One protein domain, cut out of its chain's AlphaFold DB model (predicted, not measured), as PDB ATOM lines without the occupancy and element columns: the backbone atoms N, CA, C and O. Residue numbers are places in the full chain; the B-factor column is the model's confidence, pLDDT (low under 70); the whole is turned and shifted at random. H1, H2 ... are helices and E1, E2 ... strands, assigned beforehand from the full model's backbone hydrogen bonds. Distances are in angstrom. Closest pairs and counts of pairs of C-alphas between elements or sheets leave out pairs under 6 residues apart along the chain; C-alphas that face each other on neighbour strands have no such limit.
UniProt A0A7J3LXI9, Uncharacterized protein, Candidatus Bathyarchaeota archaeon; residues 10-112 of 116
ATOM      1  N   ASN A  10     392.551 273.637 382.569       94.56
ATOM      2  CA  ASN A  10     392.576 272.226 382.190       94.56
ATOM      3  C   ASN A  10     392.418 271.345 383.427       94.56
ATOM      4  O   ASN A  10     391.589 270.437 383.425       94.56
ATOM      5  N   LEU A  11     393.146 271.667 384.502       96.19
ATOM      6  CA  LEU A  11     393.038 270.960 385.776       96.19
ATOM      7  C   LEU A  11     391.642 271.112 386.397       96.19
ATOM      8  O   LEU A  11     391.045 270.135 386.851       96.19
ATOM      9  N   LEU A  12     391.103 272.335 386.425       95.81
ATOM     10  CA  LEU A  12     389.775 272.567 386.988       95.81
ATOM     11  C   LEU A  12     388.692 271.837 386.177       95.81
ATOM     12  O   LEU A  12     387.825 271.194 386.768       95.81
ATOM     13  N   SER A  13     388.776 271.870 384.844       96.19
ATOM     14  CA  SER A  13     387.864 271.126 383.974       96.19
ATOM     15  C   SER A  13     387.965 269.618 384.172       96.19
ATOM     16  O   SER A  13     386.931 268.964 384.274       96.19
ATOM     17  N   SER A  14     389.172 269.045 384.268       97.06
ATOM     18  CA  SER A  14     389.321 267.597 384.457       97.06
ATOM     19  C   SER A  14     388.709 267.123 385.775       97.06
ATOM     20  O   SER A  14     388.045 266.088 385.812       97.06
ATOM     21  N   ILE A  15     388.877 267.900 386.850       97.25
ATOM     22  CA  ILE A  15     388.268 267.598 388.151       97.25
ATOM     23  C   ILE A  15     386.746 267.691 388.050       97.25
ATOM     24  O   ILE A  15     386.046 266.774 388.472       97.25
ATOM     25  N   ALA A  16     386.229 268.766 387.459       97.12
ATOM     26  CA  ALA A  16     384.795 268.962 387.310       97.12
ATOM     27  C   ALA A  16     384.131 267.842 386.485       97.12
ATOM     28  O   ALA A  16     383.118 267.290 386.909       97.12
ATOM     29  N   LEU A  17     384.742 267.437 385.367       97.31
ATOM     30  CA  LEU A  17     384.275 266.303 384.562       97.31
ATOM     31  C   LEU A  17     384.269 264.993 385.369       97.31
ATOM     32  O   LEU A  17     383.310 264.230 385.285       97.31
ATOM     33  N   SER A  18     385.289 264.752 386.202       96.62
ATOM     34  CA  SER A  18     385.351 263.554 387.060       96.62
ATOM     35  C   SER A  18     384.265 263.506 388.148       96.62
ATOM     36  O   SER A  18     383.911 262.431 388.620       96.62
ATOM     37  N   GLU A  19     383.714 264.662 388.530       94.56
ATOM     38  CA  GLU A  19     382.615 264.813 389.501       94.56
ATOM     39  C   GLU A  19     381.226 264.806 388.823       94.56
ATOM     40  O   GLU A  19     380.199 265.044 389.470       94.56
ATOM     41  N   GLY A  20     381.181 264.545 387.511       96.12
ATOM     42  CA  GLY A  20     379.950 264.479 386.722       96.12
ATOM     43  C   GLY A  20     379.361 265.842 386.353       96.12
ATOM     44  O   GLY A  20     378.179 265.921 386.024       96.12
ATOM     45  N   TYR A  21     380.148 266.918 386.431       97.69
ATOM     46  CA  TYR A  21     379.751 268.219 385.897       97.69
ATOM     47  C   TYR A  21     379.992 268.301 384.390       97.69
ATOM     48  O   TYR A  21     380.787 267.554 383.820       97.69
ATOM     49  N   THR A  22     379.353 269.274 383.749       96.69
ATOM     50  CA  THR A  22     379.632 269.650 382.359       96.69
ATOM     51  C   THR A  22     380.396 270.965 382.301       96.69
ATOM     52  O   THR A  22     380.295 271.789 383.212       96.69
ATOM     53  N   ILE A  23     381.135 271.182 381.216       95.31
ATOM     54  CA  ILE A  23     381.942 272.386 381.016       95.31
ATOM     55  C   ILE A  23     381.400 273.196 379.845       95.31
ATOM     56  O   ILE A  23     381.172 272.650 378.768       95.31
ATOM     57  N   ASP A  24     381.259 274.503 380.045       92.00
ATOM     58  CA  ASP A  24     381.006 275.471 378.981       92.00
ATOM     59  C   ASP A  24     382.265 276.324 378.766       92.00
ATOM     60  O   ASP A  24     382.693 277.093 379.638       92.00
ATOM     61  N   TYR A  25     382.860 276.139 377.586       78.88
ATOM     62  CA  TYR A  25     383.997 276.896 377.061       78.88
ATOM     63  C   TYR A  25     383.571 277.986 376.065       78.88
ATOM     64  O   TYR A  25     384.413 278.422 375.286       78.88
ATOM     65  N   GLY A  26     382.291 278.378 376.022       68.00
ATOM     66  CA  GLY A  26     381.748 279.344 375.062       68.00
ATOM     67  C   GLY A  26     382.424 280.725 375.096       68.00
ATOM     68  O   GLY A  26     383.547 280.902 375.552       68.00
ATOM     69  N   SER A  27     381.741 281.776 374.640       59.28
ATOM     70  CA  SER A  27     382.322 283.129 374.471       59.28
ATOM     71  C   SER A  27     382.875 283.788 375.754       59.28
ATOM     72  O   SER A  27     383.411 284.895 375.709       59.28
ATOM     73  N   TYR A  28     382.725 283.137 376.908       60.59
ATOM     74  CA  TYR A  28     383.109 283.609 378.232       60.59
ATOM     75  C   TYR A  28     384.138 282.670 378.885       60.59
ATOM     76  O   TYR A  28     384.384 281.558 378.434       60.59
ATOM     77  N   LYS A  29     384.773 283.123 379.975       82.94
ATOM     78  CA  LYS A  29     385.705 282.297 380.769       82.94
ATOM     79  C   LYS A  29     385.034 281.017 381.281       82.94
ATOM     80  O   LYS A  29     383.825 281.011 381.476       82.94
ATOM     81  N   LEU A  30     385.853 279.991 381.548       91.69
ATOM     82  CA  LEU A  30     385.454 278.646 381.976       91.69
ATOM     83  C   LEU A  30     384.279 278.659 382.971       91.69
ATOM     84  O   LEU A  30     384.399 279.214 384.070       91.69
ATOM     85  N   ARG A  31     383.174 278.014 382.586       95.00
ATOM     86  CA  ARG A  31     381.991 277.782 383.423       95.00
ATOM     87  C   ARG A  31     381.794 276.289 383.636       95.00
ATOM     88  O   ARG A  31     381.949 275.491 382.718       95.00
ATOM     89  N   ILE A  32     381.423 275.938 384.857       96.88
ATOM     90  CA  ILE A  32     381.121 274.575 385.278       96.88
ATOM     91  C   ILE A  32     379.628 274.525 385.562       96.88
ATOM     92  O   ILE A  32     379.116 275.395 386.274       96.88
ATOM     93  N   LEU A  33     378.945 273.527 385.006       96.75
ATOM     94  CA  LEU A  33     377.499 273.385 385.111       96.75
ATOM     95  C   LEU A  33     377.091 272.037 385.698       96.75
ATOM     96  O   LEU A  33     377.743 271.019 385.465       96.75
ATOM     97  N   ASP A  34     375.967 272.040 386.406       97.00
ATOM     98  CA  ASP A  34     375.253 270.854 386.871       97.00
ATOM     99  C   ASP A  34     373.796 270.957 386.413       97.00
ATOM    100  O   ASP A  34     373.093 271.904 386.774       97.00
ATOM    101  N   LYS A  35     373.354 270.022 385.564       95.06
ATOM    102  CA  LYS A  35     372.032 270.054 384.903       95.06
ATOM    103  C   LYS A  35     371.714 271.399 384.221       95.06
ATOM    104  O   LYS A  35     370.612 271.921 384.333       95.06
ATOM    105  N   GLY A  36     372.701 271.985 383.539       93.06
ATOM    106  CA  GLY A  36     372.549 273.267 382.834       93.06
ATOM    107  C   GLY A  36     372.604 274.517 383.724       93.06
ATOM    108  O   GLY A  36     372.592 275.629 383.204       93.06
ATOM    109  N   VAL A  37     372.726 274.361 385.045       95.31
ATOM    110  CA  VAL A  37     372.901 275.463 386.003       95.31
ATOM    111  C   VAL A  37     374.389 275.690 386.242       95.31
ATOM    112  O   VAL A  37     375.108 274.748 386.554       95.31
ATOM    113  N   ILE A  38     374.872 276.930 386.144       95.56
ATOM    114  CA  ILE A  38     376.247 277.290 386.519       95.56
ATOM    115  C   ILE A  38     376.430 277.079 388.028       95.56
ATOM    116  O   ILE A  38     375.748 277.719 388.830       95.56
ATOM    117  N   VAL A  39     377.388 276.231 388.401       96.94
ATOM    118  CA  VAL A  39     377.767 275.958 389.799       96.94
ATOM    119  C   VAL A  39     379.052 276.673 390.203       96.94
ATOM    120  O   VAL A  39     379.248 277.035 391.366       96.94
ATOM    121  N   ALA A  40     379.931 276.916 389.232       96.19
ATOM    122  CA  ALA A  40     381.145 277.690 389.419       96.19
ATOM    123  C   ALA A  40     381.598 278.330 388.103       96.19
ATOM    124  O   ALA A  40     381.373 277.789 387.020       96.19
ATOM    125  N   ARG A  41     382.279 279.475 388.189       94.50
ATOM    126  CA  ARG A  41     382.941 280.094 387.030       94.50
ATOM    127  C   ARG A  41     384.279 280.712 387.394       94.50
ATOM    128  O   ARG A  41     384.434 281.270 388.484       94.50
ATOM    129  N   VAL A  42     385.213 280.677 386.452       94.19
ATOM    130  CA  VAL A  42     386.463 281.437 386.544       94.19
ATOM    131  C   VAL A  42     386.186 282.914 386.263       94.19
ATOM    132  O   VAL A  42     385.384 283.265 385.393       94.19
ATOM    133  N   GLY A  43     386.840 283.790 387.020       91.69
ATOM    134  CA  GLY A  43     386.727 285.230 386.858       91.69
ATOM    135  C   GLY A  43     387.277 285.732 385.522       91.69
ATOM    136  O   GLY A  43     388.278 285.256 384.986       91.69
ATOM    137  N   SER A  44     386.597 286.732 384.982       87.25
ATOM    138  CA  SER A  44     386.976 287.498 383.799       87.25
ATOM    139  C   SER A  44     387.817 288.720 384.171       87.25
ATOM    140  O   SER A  44     387.952 289.057 385.342       87.25
ATOM    141  N   LYS A  45     388.379 289.429 383.185       84.50
ATOM    142  CA  LYS A  45     389.220 290.616 383.438       84.50
ATOM    143  C   LYS A  45     388.508 291.710 384.247       84.50
ATOM    144  O   LYS A  45     389.172 292.407 385.002       84.50
ATOM    145  N   SER A  46     387.189 291.838 384.104       85.44
ATOM    146  CA  SER A  46     386.375 292.812 384.839       85.44
ATOM    147  C   SER A  46     385.983 292.350 386.244       85.44
ATOM    148  O   SER A  46     385.537 293.164 387.046       85.44
ATOM    149  N   ASP A  47     386.132 291.060 386.565       87.00
ATOM    150  CA  ASP A  47     385.829 290.541 387.896       87.00
ATOM    151  C   ASP A  47     386.953 290.878 388.894       87.00
ATOM    152  O   ASP A  47     388.147 290.853 388.571       87.00
ATOM    153  N   LYS A  48     386.584 291.102 390.162       79.75
ATOM    154  CA  LYS A  48     387.547 291.271 391.258       79.75
ATOM    155  C   LYS A  48     388.397 289.998 391.426       79.75
ATOM    156  O   LYS A  48     387.878 288.909 391.676       79.75
ATOM    157  N   GLY A  49     389.717 290.138 391.294       84.44
ATOM    158  CA  GLY A  49     390.685 289.026 391.301       84.44
ATOM    159  C   GLY A  49     390.832 288.295 389.957       84.44
ATOM    160  O   GLY A  49     391.667 287.400 389.834       84.44
ATOM    161  N   SER A  50     390.086 288.723 388.938       89.06
ATOM    162  CA  SER A  50     390.207 288.315 387.539       89.06
ATOM    163  C   SER A  50     390.336 286.796 387.333       89.06
ATOM    164  O   SER A  50     389.654 286.015 387.990       89.06
ATOM    165  N   GLU A  51     391.240 286.353 386.455       90.50
ATOM    166  CA  GLU A  51     391.512 284.936 386.162       90.50
ATOM    167  C   GLU A  51     392.145 284.168 387.334       90.50
ATOM    168  O   GLU A  51     392.516 283.010 387.170       90.50
ATOM    169  N   ARG A  52     392.316 284.793 388.503       91.88
ATOM    170  CA  ARG A  52     392.748 284.134 389.745       91.88
ATOM    171  C   ARG A  52     391.576 283.840 390.672       91.88
ATOM    172  O   ARG A  52     391.782 283.305 391.755       91.88
ATOM    173  N   SER A  53     390.356 284.214 390.294       92.31
ATOM    174  CA  SER A  53     389.165 284.005 391.108       92.31
ATOM    175  C   SER A  53     388.296 282.887 390.550       92.31
ATOM    176  O   SER A  53     388.107 282.779 389.340       92.31
ATOM    177  N   VAL A  54     387.699 282.109 391.451       94.12
ATOM    178  CA  VAL A  54     386.547 281.251 391.150       94.12
ATOM    179  C   VAL A  54     385.356 281.738 391.969       94.12
ATOM    180  O   VAL A  54     385.457 281.931 393.188       94.12
ATOM    181  N   PHE A  55     384.237 281.958 391.287       94.75
ATOM    182  CA  PHE A  55     382.952 282.317 391.878       94.75
ATOM    183  C   PHE A  55     382.101 281.061 391.988       94.75
ATOM    184  O   PHE A  55     381.984 280.328 391.008       94.75
ATOM    185  N   LEU A  56     381.548 280.813 393.174       96.38
ATOM    186  CA  LEU A  56     380.733 279.638 393.474       96.38
ATOM    187  C   LEU A  56     379.277 280.061 393.608       96.38
ATOM    188  O   LEU A  56     378.992 281.074 394.242       96.38
ATOM    189  N   TYR A  57     378.386 279.264 393.035       96.56
ATOM    190  CA  TYR A  57     376.945 279.481 393.049       96.56
ATOM    191  C   TYR A  57     376.326 278.479 394.022       96.56
ATOM    192  O   TYR A  57     375.780 277.447 393.633       96.56
ATOM    193  N   LEU A  58     376.523 278.761 395.311       97.25
ATOM    194  CA  LEU A  58     375.933 277.989 396.399       97.25
ATOM    195  C   LEU A  58     374.493 278.442 396.612       97.25
ATOM    196  O   LEU A  58     374.208 279.636 396.553       97.25
ATOM    197  N   ILE A  59     373.612 277.494 396.913       97.44
ATOM    198  CA  ILE A  59     372.216 277.800 397.211       97.44
ATOM    199  C   ILE A  59     372.115 278.180 398.700       97.44
ATOM    200  O   ILE A  59     372.608 277.427 399.551       97.44
ATOM    201  N   PRO A  60     371.519 279.335 399.046       95.62
ATOM    202  CA  PRO A  60     371.264 279.709 400.434       95.62
ATOM    203  C   PRO A  60     370.291 278.756 401.140       95.62
ATOM    204  O   PRO A  60     369.441 278.136 400.511       95.62
ATOM    205  N   SER A  61     370.350 278.682 402.471       93.06
ATOM    206  CA  SER A  61     369.441 277.838 403.265       93.06
ATOM    207  C   SER A  61     368.085 278.474 403.584       93.06
ATOM    208  O   SER A  61     367.276 277.846 404.257       93.06
ATOM    209  N   SER A  62     367.830 279.707 403.134       93.25
ATOM    210  CA  SER A  62     366.552 280.406 403.315       93.25
ATOM    211  C   SER A  62     366.048 280.951 401.981       93.25
ATOM    212  O   SER A  62     366.814 281.538 401.219       93.25
ATOM    213  N   ILE A  63     364.751 280.779 401.720       91.88
ATOM    214  CA  ILE A  63     364.081 281.221 400.485       91.88
ATOM    215  C   ILE A  63     364.070 282.748 400.370       91.88
ATOM    216  O   ILE A  63     364.141 283.284 399.265       91.88
ATOM    217  N   GLU A  64     364.006 283.459 401.497       92.56
ATOM    218  CA  GLU A  64     363.924 284.926 401.536       92.56
ATOM    219  C   GLU A  64     365.173 285.603 400.959       92.56
ATOM    220  O   GLU A  64     365.092 286.700 400.414       92.56
ATOM    221  N   VAL A  65     366.321 284.928 401.044       94.38
ATOM    222  CA  VAL A  65     367.606 285.429 400.534       94.38
ATOM    223  C   VAL A  65     367.979 284.832 399.174       94.38
ATOM    224  O   VAL A  65     368.996 285.219 398.604       94.38
ATOM    225  N   MET A  66     367.176 283.900 398.647       95.00
ATOM    226  CA  MET A  66     367.371 283.353 397.306       95.00
ATOM    227  C   MET A  66     366.967 284.385 396.259       95.00
ATOM    228  O   MET A  66     365.812 284.822 396.197       95.00
ATOM    229  N   ASN A  67     367.899 284.719 395.372       94.81
ATOM    230  CA  ASN A  67     367.552 285.447 394.158       94.81
ATOM    231  C   ASN A  67     366.816 284.516 393.164       94.81
ATOM    232  O   ASN A  67     366.666 283.314 393.395       94.81
ATOM    233  N   LEU A  68     366.345 285.062 392.038       94.69
ATOM    234  CA  LEU A  68     365.622 284.279 391.027       94.69
ATOM    235  C   LEU A  68     366.442 283.091 390.498       94.69
ATOM    236  O   LEU A  68     365.906 281.999 390.332       94.69
ATOM    237  N   TYR A  69     367.739 283.292 390.272       95.31
ATOM    238  CA  TYR A  69     368.631 282.239 389.806       95.31
ATOM    239  C   TYR A  69     368.773 281.121 390.846       95.31
ATOM    240  O   TYR A  69     368.683 279.949 390.484       95.31
ATOM    241  N   ASP A  70     368.920 281.465 392.128       96.19
ATOM    242  CA  ASP A  70     369.012 280.484 393.216       96.19
ATOM    243  C   ASP A  70     367.734 279.639 393.308       96.19
ATOM    244  O   ASP A  70     367.821 278.424 393.473       96.19
ATOM    245  N   LYS A  71     366.555 280.259 393.145       95.00
ATOM    246  CA  LYS A  71     365.263 279.550 393.138       95.00
ATOM    247  C   LYS A  71     365.158 278.581 391.963       95.00
ATOM    248  O   LYS A  71     364.820 277.419 392.171       95.00
ATOM    249  N   CYS A  72     365.512 279.021 390.754       94.75
ATOM    250  CA  CYS A  72     365.528 278.152 389.576       94.75
ATOM    251  C   CYS A  72     366.513 276.985 389.746       94.75
ATOM    252  O   CYS A  72     366.167 275.837 389.476       94.75
ATOM    253  N   ALA A  73     367.725 277.262 390.231       96.62
ATOM    254  CA  ALA A  73     368.724 276.237 390.514       96.62
ATOM    255  C   ALA A  73     368.216 275.230 391.557       96.62
ATOM    256  O   ALA A  73     368.316 274.019 391.352       96.62
ATOM    257  N   ALA A  74     367.638 275.719 392.654       96.94
ATOM    258  CA  ALA A  74     367.092 274.880 393.710       96.94
ATOM    259  C   ALA A  74     365.942 273.999 393.208       96.94
ATOM    260  O   ALA A  74     365.904 272.817 393.543       96.94
ATOM    261  N   SER A  75     365.058 274.531 392.365       95.88
ATOM    262  CA  SER A  75     363.960 273.784 391.745       95.88
ATOM    263  C   SER A  75     364.455 272.673 390.809       95.88
ATOM    264  O   SER A  75     364.120 271.504 391.000       95.88
ATOM    265  N   ILE A  76     365.375 272.982 389.882       96.00
ATOM    266  CA  ILE A  76     365.972 272.002 388.944       96.00
ATOM    267  C   ILE A  76     366.634 270.827 389.680       96.00
ATOM    268  O   ILE A  76     366.630 269.681 389.215       96.00
ATOM    269  N   HIS A  77     367.228 271.099 390.842       96.50
ATOM    270  CA  HIS A  77     367.879 270.088 391.672       96.50
ATOM    271  C   HIS A  77     366.951 269.456 392.719       96.50
ATOM    272  O   HIS A  77     367.389 268.593 393.482       96.50
ATOM    273  N   GLY A  78     365.668 269.829 392.734       95.88
ATOM    274  CA  GLY A  78     364.655 269.329 393.664       95.88
ATOM    275  C   GLY A  78     364.937 269.678 395.126       95.88
ATOM    276  O   GLY A  78     364.506 268.943 396.012       95.88
ATOM    277  N   ILE A  79     365.722 270.733 395.359       97.38
ATOM    278  CA  ILE A  79     366.059 271.305 396.666       97.38
ATOM    279  C   ILE A  79     364.919 272.187 397.159       97.38
ATOM    280  O   ILE A  79     364.621 272.169 398.345       97.38
ATOM    281  N   LEU A  80     364.306 272.965 396.268       96.69
ATOM    282  CA  LEU A  80     363.135 273.776 396.573       96.69
ATOM    283  C   LEU A  80     361.903 273.099 395.981       96.69
ATOM    284  O   LEU A  80     361.850 272.857 394.779       96.69
ATOM    285  N   ASP A  81     360.929 272.817 396.833       92.00
ATOM    286  CA  ASP A  81     359.575 272.478 396.424       92.00
ATOM    287  C   ASP A  81     358.825 273.779 396.106       92.00
ATOM    288  O   ASP A  81     358.598 274.608 396.994       92.00
ATOM    289  N   GLU A  82     358.493 273.981 394.830       80.19
ATOM    290  CA  GLU A  82     357.797 275.181 394.354       80.19
ATOM    291  C   GLU A  82     356.327 275.239 394.791       80.19
ATOM    292  O   GLU A  82     355.783 276.336 394.912       80.19
ATOM    293  N   GLU A  83     355.689 274.096 395.064       81.62
ATOM    294  CA  GLU A  83     354.271 274.036 395.428       81.62
ATOM    295  C   GLU A  83     354.052 274.452 396.881       81.62
ATOM    296  O   GLU A  83     353.119 275.195 397.188       81.62
ATOM    297  N   CYS A  84     354.919 273.991 397.788       81.88
ATOM    298  CA  CYS A  84     354.774 274.261 399.220       81.88
ATOM    299  C   CYS A  84     355.838 275.198 399.810       81.88
ATOM    300  O   CYS A  84     355.774 275.515 401.001       81.88
ATOM    301  N   GLY A  85     356.806 275.655 399.007       84.56
ATOM    302  CA  GLY A  85     357.851 276.586 399.438       84.56
ATOM    303  C   GLY A  85     358.766 275.991 400.509       84.56
ATOM    304  O   GLY A  85     359.141 276.681 401.457       84.56
ATOM    305  N   ARG A  86     359.093 274.699 400.405       93.00
ATOM    306  CA  ARG A  86     359.948 273.994 401.376       93.00
ATOM    307  C   ARG A  86     361.305 273.656 400.785       93.00
ATOM    308  O   ARG A  86     361.409 273.254 399.632       93.00
ATOM    309  N   ILE A  87     362.341 273.782 401.610       95.56
ATOM    310  CA  ILE A  87     363.706 273.391 401.255       95.56
ATOM    311  C   ILE A  87     363.992 271.983 401.786       95.56
ATOM    312  O   ILE A  87     363.900 271.734 402.989       95.56
ATOM    313  N   ASP A  88     364.425 271.087 400.904       96.75
ATOM    314  CA  ASP A  88     365.062 269.825 401.263       96.75
ATOM    315  C   ASP A  88     366.515 270.092 401.686       96.75
ATOM    316  O   ASP A  88     367.418 270.280 400.863       96.75
ATOM    317  N   LEU A  89     366.742 270.120 403.001       95.31
ATOM    318  CA  LEU A  89     368.059 270.383 403.582       95.31
ATOM    319  C   LEU A  89     369.097 269.315 403.214       95.31
ATOM    320  O   LEU A  89     370.277 269.640 403.078       95.31
ATOM    321  N   GLY A  90     368.683 268.059 403.026       97.44
ATOM    322  CA  GLY A  90     369.590 266.976 402.650       97.44
ATOM    323  C   GLY A  90     370.155 267.199 401.251       97.44
ATOM    324  O   GLY A  90     371.373 267.163 401.049       97.44
ATOM    325  N   LYS A  91     369.281 267.524 400.295       97.38
ATOM    326  CA  LYS A  91     369.695 267.871 398.929       97.38
ATOM    327  C   LYS A  91     370.470 269.181 398.880       97.38
ATOM    328  O   LYS A  91     371.469 269.246 398.168       97.38
ATOM    329  N   LEU A  92     370.070 270.190 399.658       97.75
ATOM    330  CA  LEU A  92     370.784 271.466 399.755       97.75
ATOM    331  C   LEU A  92     372.241 271.261 400.185       97.75
ATOM    332  O   LEU A  92     373.172 271.725 399.520       97.75
ATOM    333  N   VAL A  93     372.441 270.556 401.302       97.75
ATOM    334  CA  VAL A  93     373.772 270.264 401.843       97.75
ATOM    335  C   VAL A  93     374.562 269.415 400.852       97.75
ATOM    336  O   VAL A  93     375.717 269.729 400.570       97.75
ATOM    337  N   GLY A  94     373.938 268.390 400.265       97.94
ATOM    338  CA  GLY A  94     374.563 267.548 399.246       97.94
ATOM    339  C   GLY A  94     375.062 268.346 398.038       97.94
ATOM    340  O   GLY A  94     376.218 268.188 397.637       97.94
ATOM    341  N   TYR A  95     374.227 269.241 397.508       97.69
ATOM    342  CA  TYR A  95     374.542 270.112 396.377       97.69
ATOM    343  C   TYR A  95     375.704 271.061 396.698       97.69
ATOM    344  O   TYR A  95     376.726 271.047 396.008       97.69
ATOM    345  N   ASN A  96     375.602 271.826 397.790       98.12
ATOM    346  CA  ASN A  96     376.636 272.790 398.171       98.12
ATOM    347  C   ASN A  96     377.973 272.096 398.484       98.12
ATOM    348  O   ASN A  96     379.028 272.556 398.044       98.12
ATOM    349  N   LEU A  97     377.952 270.957 399.188       97.75
ATOM    350  CA  LEU A  97     379.167 270.195 399.483       97.75
ATOM    351  C   LEU A  97     379.806 269.601 398.227       97.75
ATOM    352  O   LEU A  97     381.031 269.546 398.160       97.75
ATOM    353  N   LYS A  98     379.025 269.178 397.225       97.31
ATOM    354  CA  LYS A  98     379.569 268.699 395.943       97.31
ATOM    355  C   LYS A  98     380.420 269.785 395.272       97.31
ATOM    356  O   LYS A  98     381.561 269.522 394.897       97.31
ATOM    357  N   ILE A  99     379.916 271.024 395.240       97.62
ATOM    358  CA  ILE A  99     380.637 272.182 394.686       97.62
ATOM    359  C   ILE A  99     381.910 272.466 395.491       97.62
ATOM    360  O   ILE A  99     382.983 272.658 394.920       97.62
ATOM    361  N   LEU A 100     381.814 272.474 396.823       96.94
ATOM    362  CA  LEU A 100     382.967 272.735 397.689       96.94
ATOM    363  C   LEU A 100     384.054 271.659 397.550       96.94
ATOM    364  O   LEU A 100     385.230 272.007 397.465       96.94
ATOM    365  N   ARG A 101     383.681 270.376 397.447       96.19
ATOM    366  CA  ARG A 101     384.629 269.265 397.239       96.19
ATOM    367  C   ARG A 101     385.407 269.392 395.934       96.19
ATOM    368  O   ARG A 101     386.612 269.159 395.931       96.19
ATOM    369  N   MET A 102     384.756 269.797 394.844       96.62
ATOM    370  CA  MET A 102     385.430 270.038 393.562       96.62
ATOM    371  C   MET A 102     386.545 271.085 393.706       96.62
ATOM    372  O   MET A 102     387.655 270.912 393.200       96.62
ATOM    373  N   ILE A 103     386.263 272.168 394.426       95.44
ATOM    374  CA  ILE A 103     387.214 273.258 394.648       95.44
ATOM    375  C   ILE A 103     388.339 272.851 395.600       95.44
ATOM    376  O   ILE A 103     389.495 273.211 395.369       95.44
ATOM    377  N   ASP A 104     388.019 272.086 396.640       94.56
ATOM    378  CA  ASP A 104     389.006 271.540 397.569       94.56
ATOM    379  C   ASP A 104     389.977 270.586 396.858       94.56
ATOM    380  O   ASP A 104     391.194 270.732 396.981       94.56
ATOM    381  N   ARG A 105     389.465 269.704 395.986       95.00
ATOM    382  CA  ARG A 105     390.292 268.859 395.111       95.00
ATOM    383  C   ARG A 105     391.196 269.689 394.211       95.00
ATOM    384  O   ARG A 105     392.388 269.406 394.133       95.00
ATOM    385  N   TYR A 106     390.667 270.728 393.562       94.81
ATOM    386  CA  TYR A 106     391.488 271.621 392.739       94.81
ATOM    387  C   TYR A 106     392.623 272.245 393.552       94.81
ATOM    388  O   TYR A 106     393.767 272.269 393.097       94.81
ATOM    389  N   TRP A 107     392.332 272.699 394.771       91.81
ATOM    390  CA  TRP A 107     393.352 273.235 395.662       91.81
ATOM    391  C   TRP A 107     394.420 272.189 395.994       91.81
ATOM    392  O   TRP A 107     395.609 272.475 395.856       91.81
ATOM    393  N   ALA A 108     394.000 270.985 396.385       92.31
ATOM    394  CA  ALA A 108     394.889 269.892 396.752       92.31
ATOM    395  C   ALA A 108     395.808 269.475 395.593       92.31
ATOM    396  O   ALA A 108     397.012 269.330 395.791       92.31
ATOM    397  N   TYR A 109     395.278 269.355 394.373       92.69
ATOM    398  CA  TYR A 109     396.089 269.042 393.194       92.69
ATOM    399  C   TYR A 109     397.035 270.181 392.812       92.69
ATOM    400  O   TYR A 109     398.181 269.935 392.443       92.69
ATOM    401  N   ARG A 110     396.573 271.435 392.889       91.62
ATOM    402  CA  ARG A 110     397.353 272.586 392.419       91.62
ATOM    403  C   ARG A 110     398.458 273.004 393.389       91.62
ATOM    404  O   ARG A 110     399.504 273.469 392.931       91.62
ATOM    405  N   TYR A 111     398.208 272.890 394.693       89.31
ATOM    406  CA  TYR A 111     399.046 273.460 395.754       89.31
ATOM    407  C   TYR A 111     399.466 272.454 396.834       89.31
ATOM    408  O   TYR A 111     400.207 272.831 397.743       89.31
ATOM    409  N   GLY A 112     399.016 271.201 396.752       84.19
ATOM    410  CA  GLY A 112     399.145 270.220 397.827       84.19
ATOM    411  C   GLY A 112     398.032 270.345 398.871       84.19
ATOM    412  O   GLY A 112     397.281 271.325 398.911       84.19
TER     413      GLY A 112
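This is residues 10 to 112 of the 116 residues of an uncharacterized protein of Candidatus Bathyarchaeota archaeon (UniProt A0A7J3LXI9). A small four-stranded antiparallel sheet has one face covered by H1 and the much longer H3, which runs along the domain's length. H2 sits past the end of E3 where Val 37 lies, and the loop of residues 77 to 88 makes the far tip before the chain folds back into H3. The printed part has 103 residues, with three named helices and four named strands in the order H1 E1 E2 E3 E4 H2 H3, class mixed; the sheet's order is E1 E2 E3 E4. It is compact, with a radius of gyration of the C-alphas of 14.3 A, and only just elongated, spanning 42 by 28 by 21 A.

H1, residues 10 to 18, precedes a meander, each strand the antiparallel neighbour of the one before: E1, residues 22 to 24, E2, 31 to 34, E3, 37 to 42, and E4, 54 to 56. Within hydrogen-bond range are N 22 and O 33, 2.9 A, for E1 and E2; N 34 and O 37, 2.8 A, for E2 and E3; N 55 and O 41, 2.9 A, for E3 and E4. H1 lies over E1 and E2 at a height over the sheet of 9.5 A. H2, residues 68 to 76, only grazes the sheet; its closest C-alpha pair with E3 is Ala 73 and Val 37, 6.2 A. H3, residues 89 to 111, lies over E3 and E4 on the same face as H1, making two layers, helices on one face of a sheet. H3 touches H1 with residues 102 to 106 alone, the closest C-alphas being those of Tyr 106 and Leu 12, 6.1 A; they run opposite ways at 36 degrees, only just a steep tilt. In H1, H2 and H3 every O i to N i+4 pair is within hydrogen-bond range.

H1 begins at C-alpha 10, (392.576, 272.226, 382.190), and is 12.3 A long. E3 is 14.8 A and H2 12.5 A. H3 runs 32.1 A to C-alpha 111, (399.046, 273.460, 395.754).

The C-alphas farthest apart, those of Glu 83 and Gly 112, are 45.1 A apart. The printed part has no cut; the links E3 to E4, E4 to H2 and H2 to H3 are long. Residues 26 to 28 have pLDDT under 70.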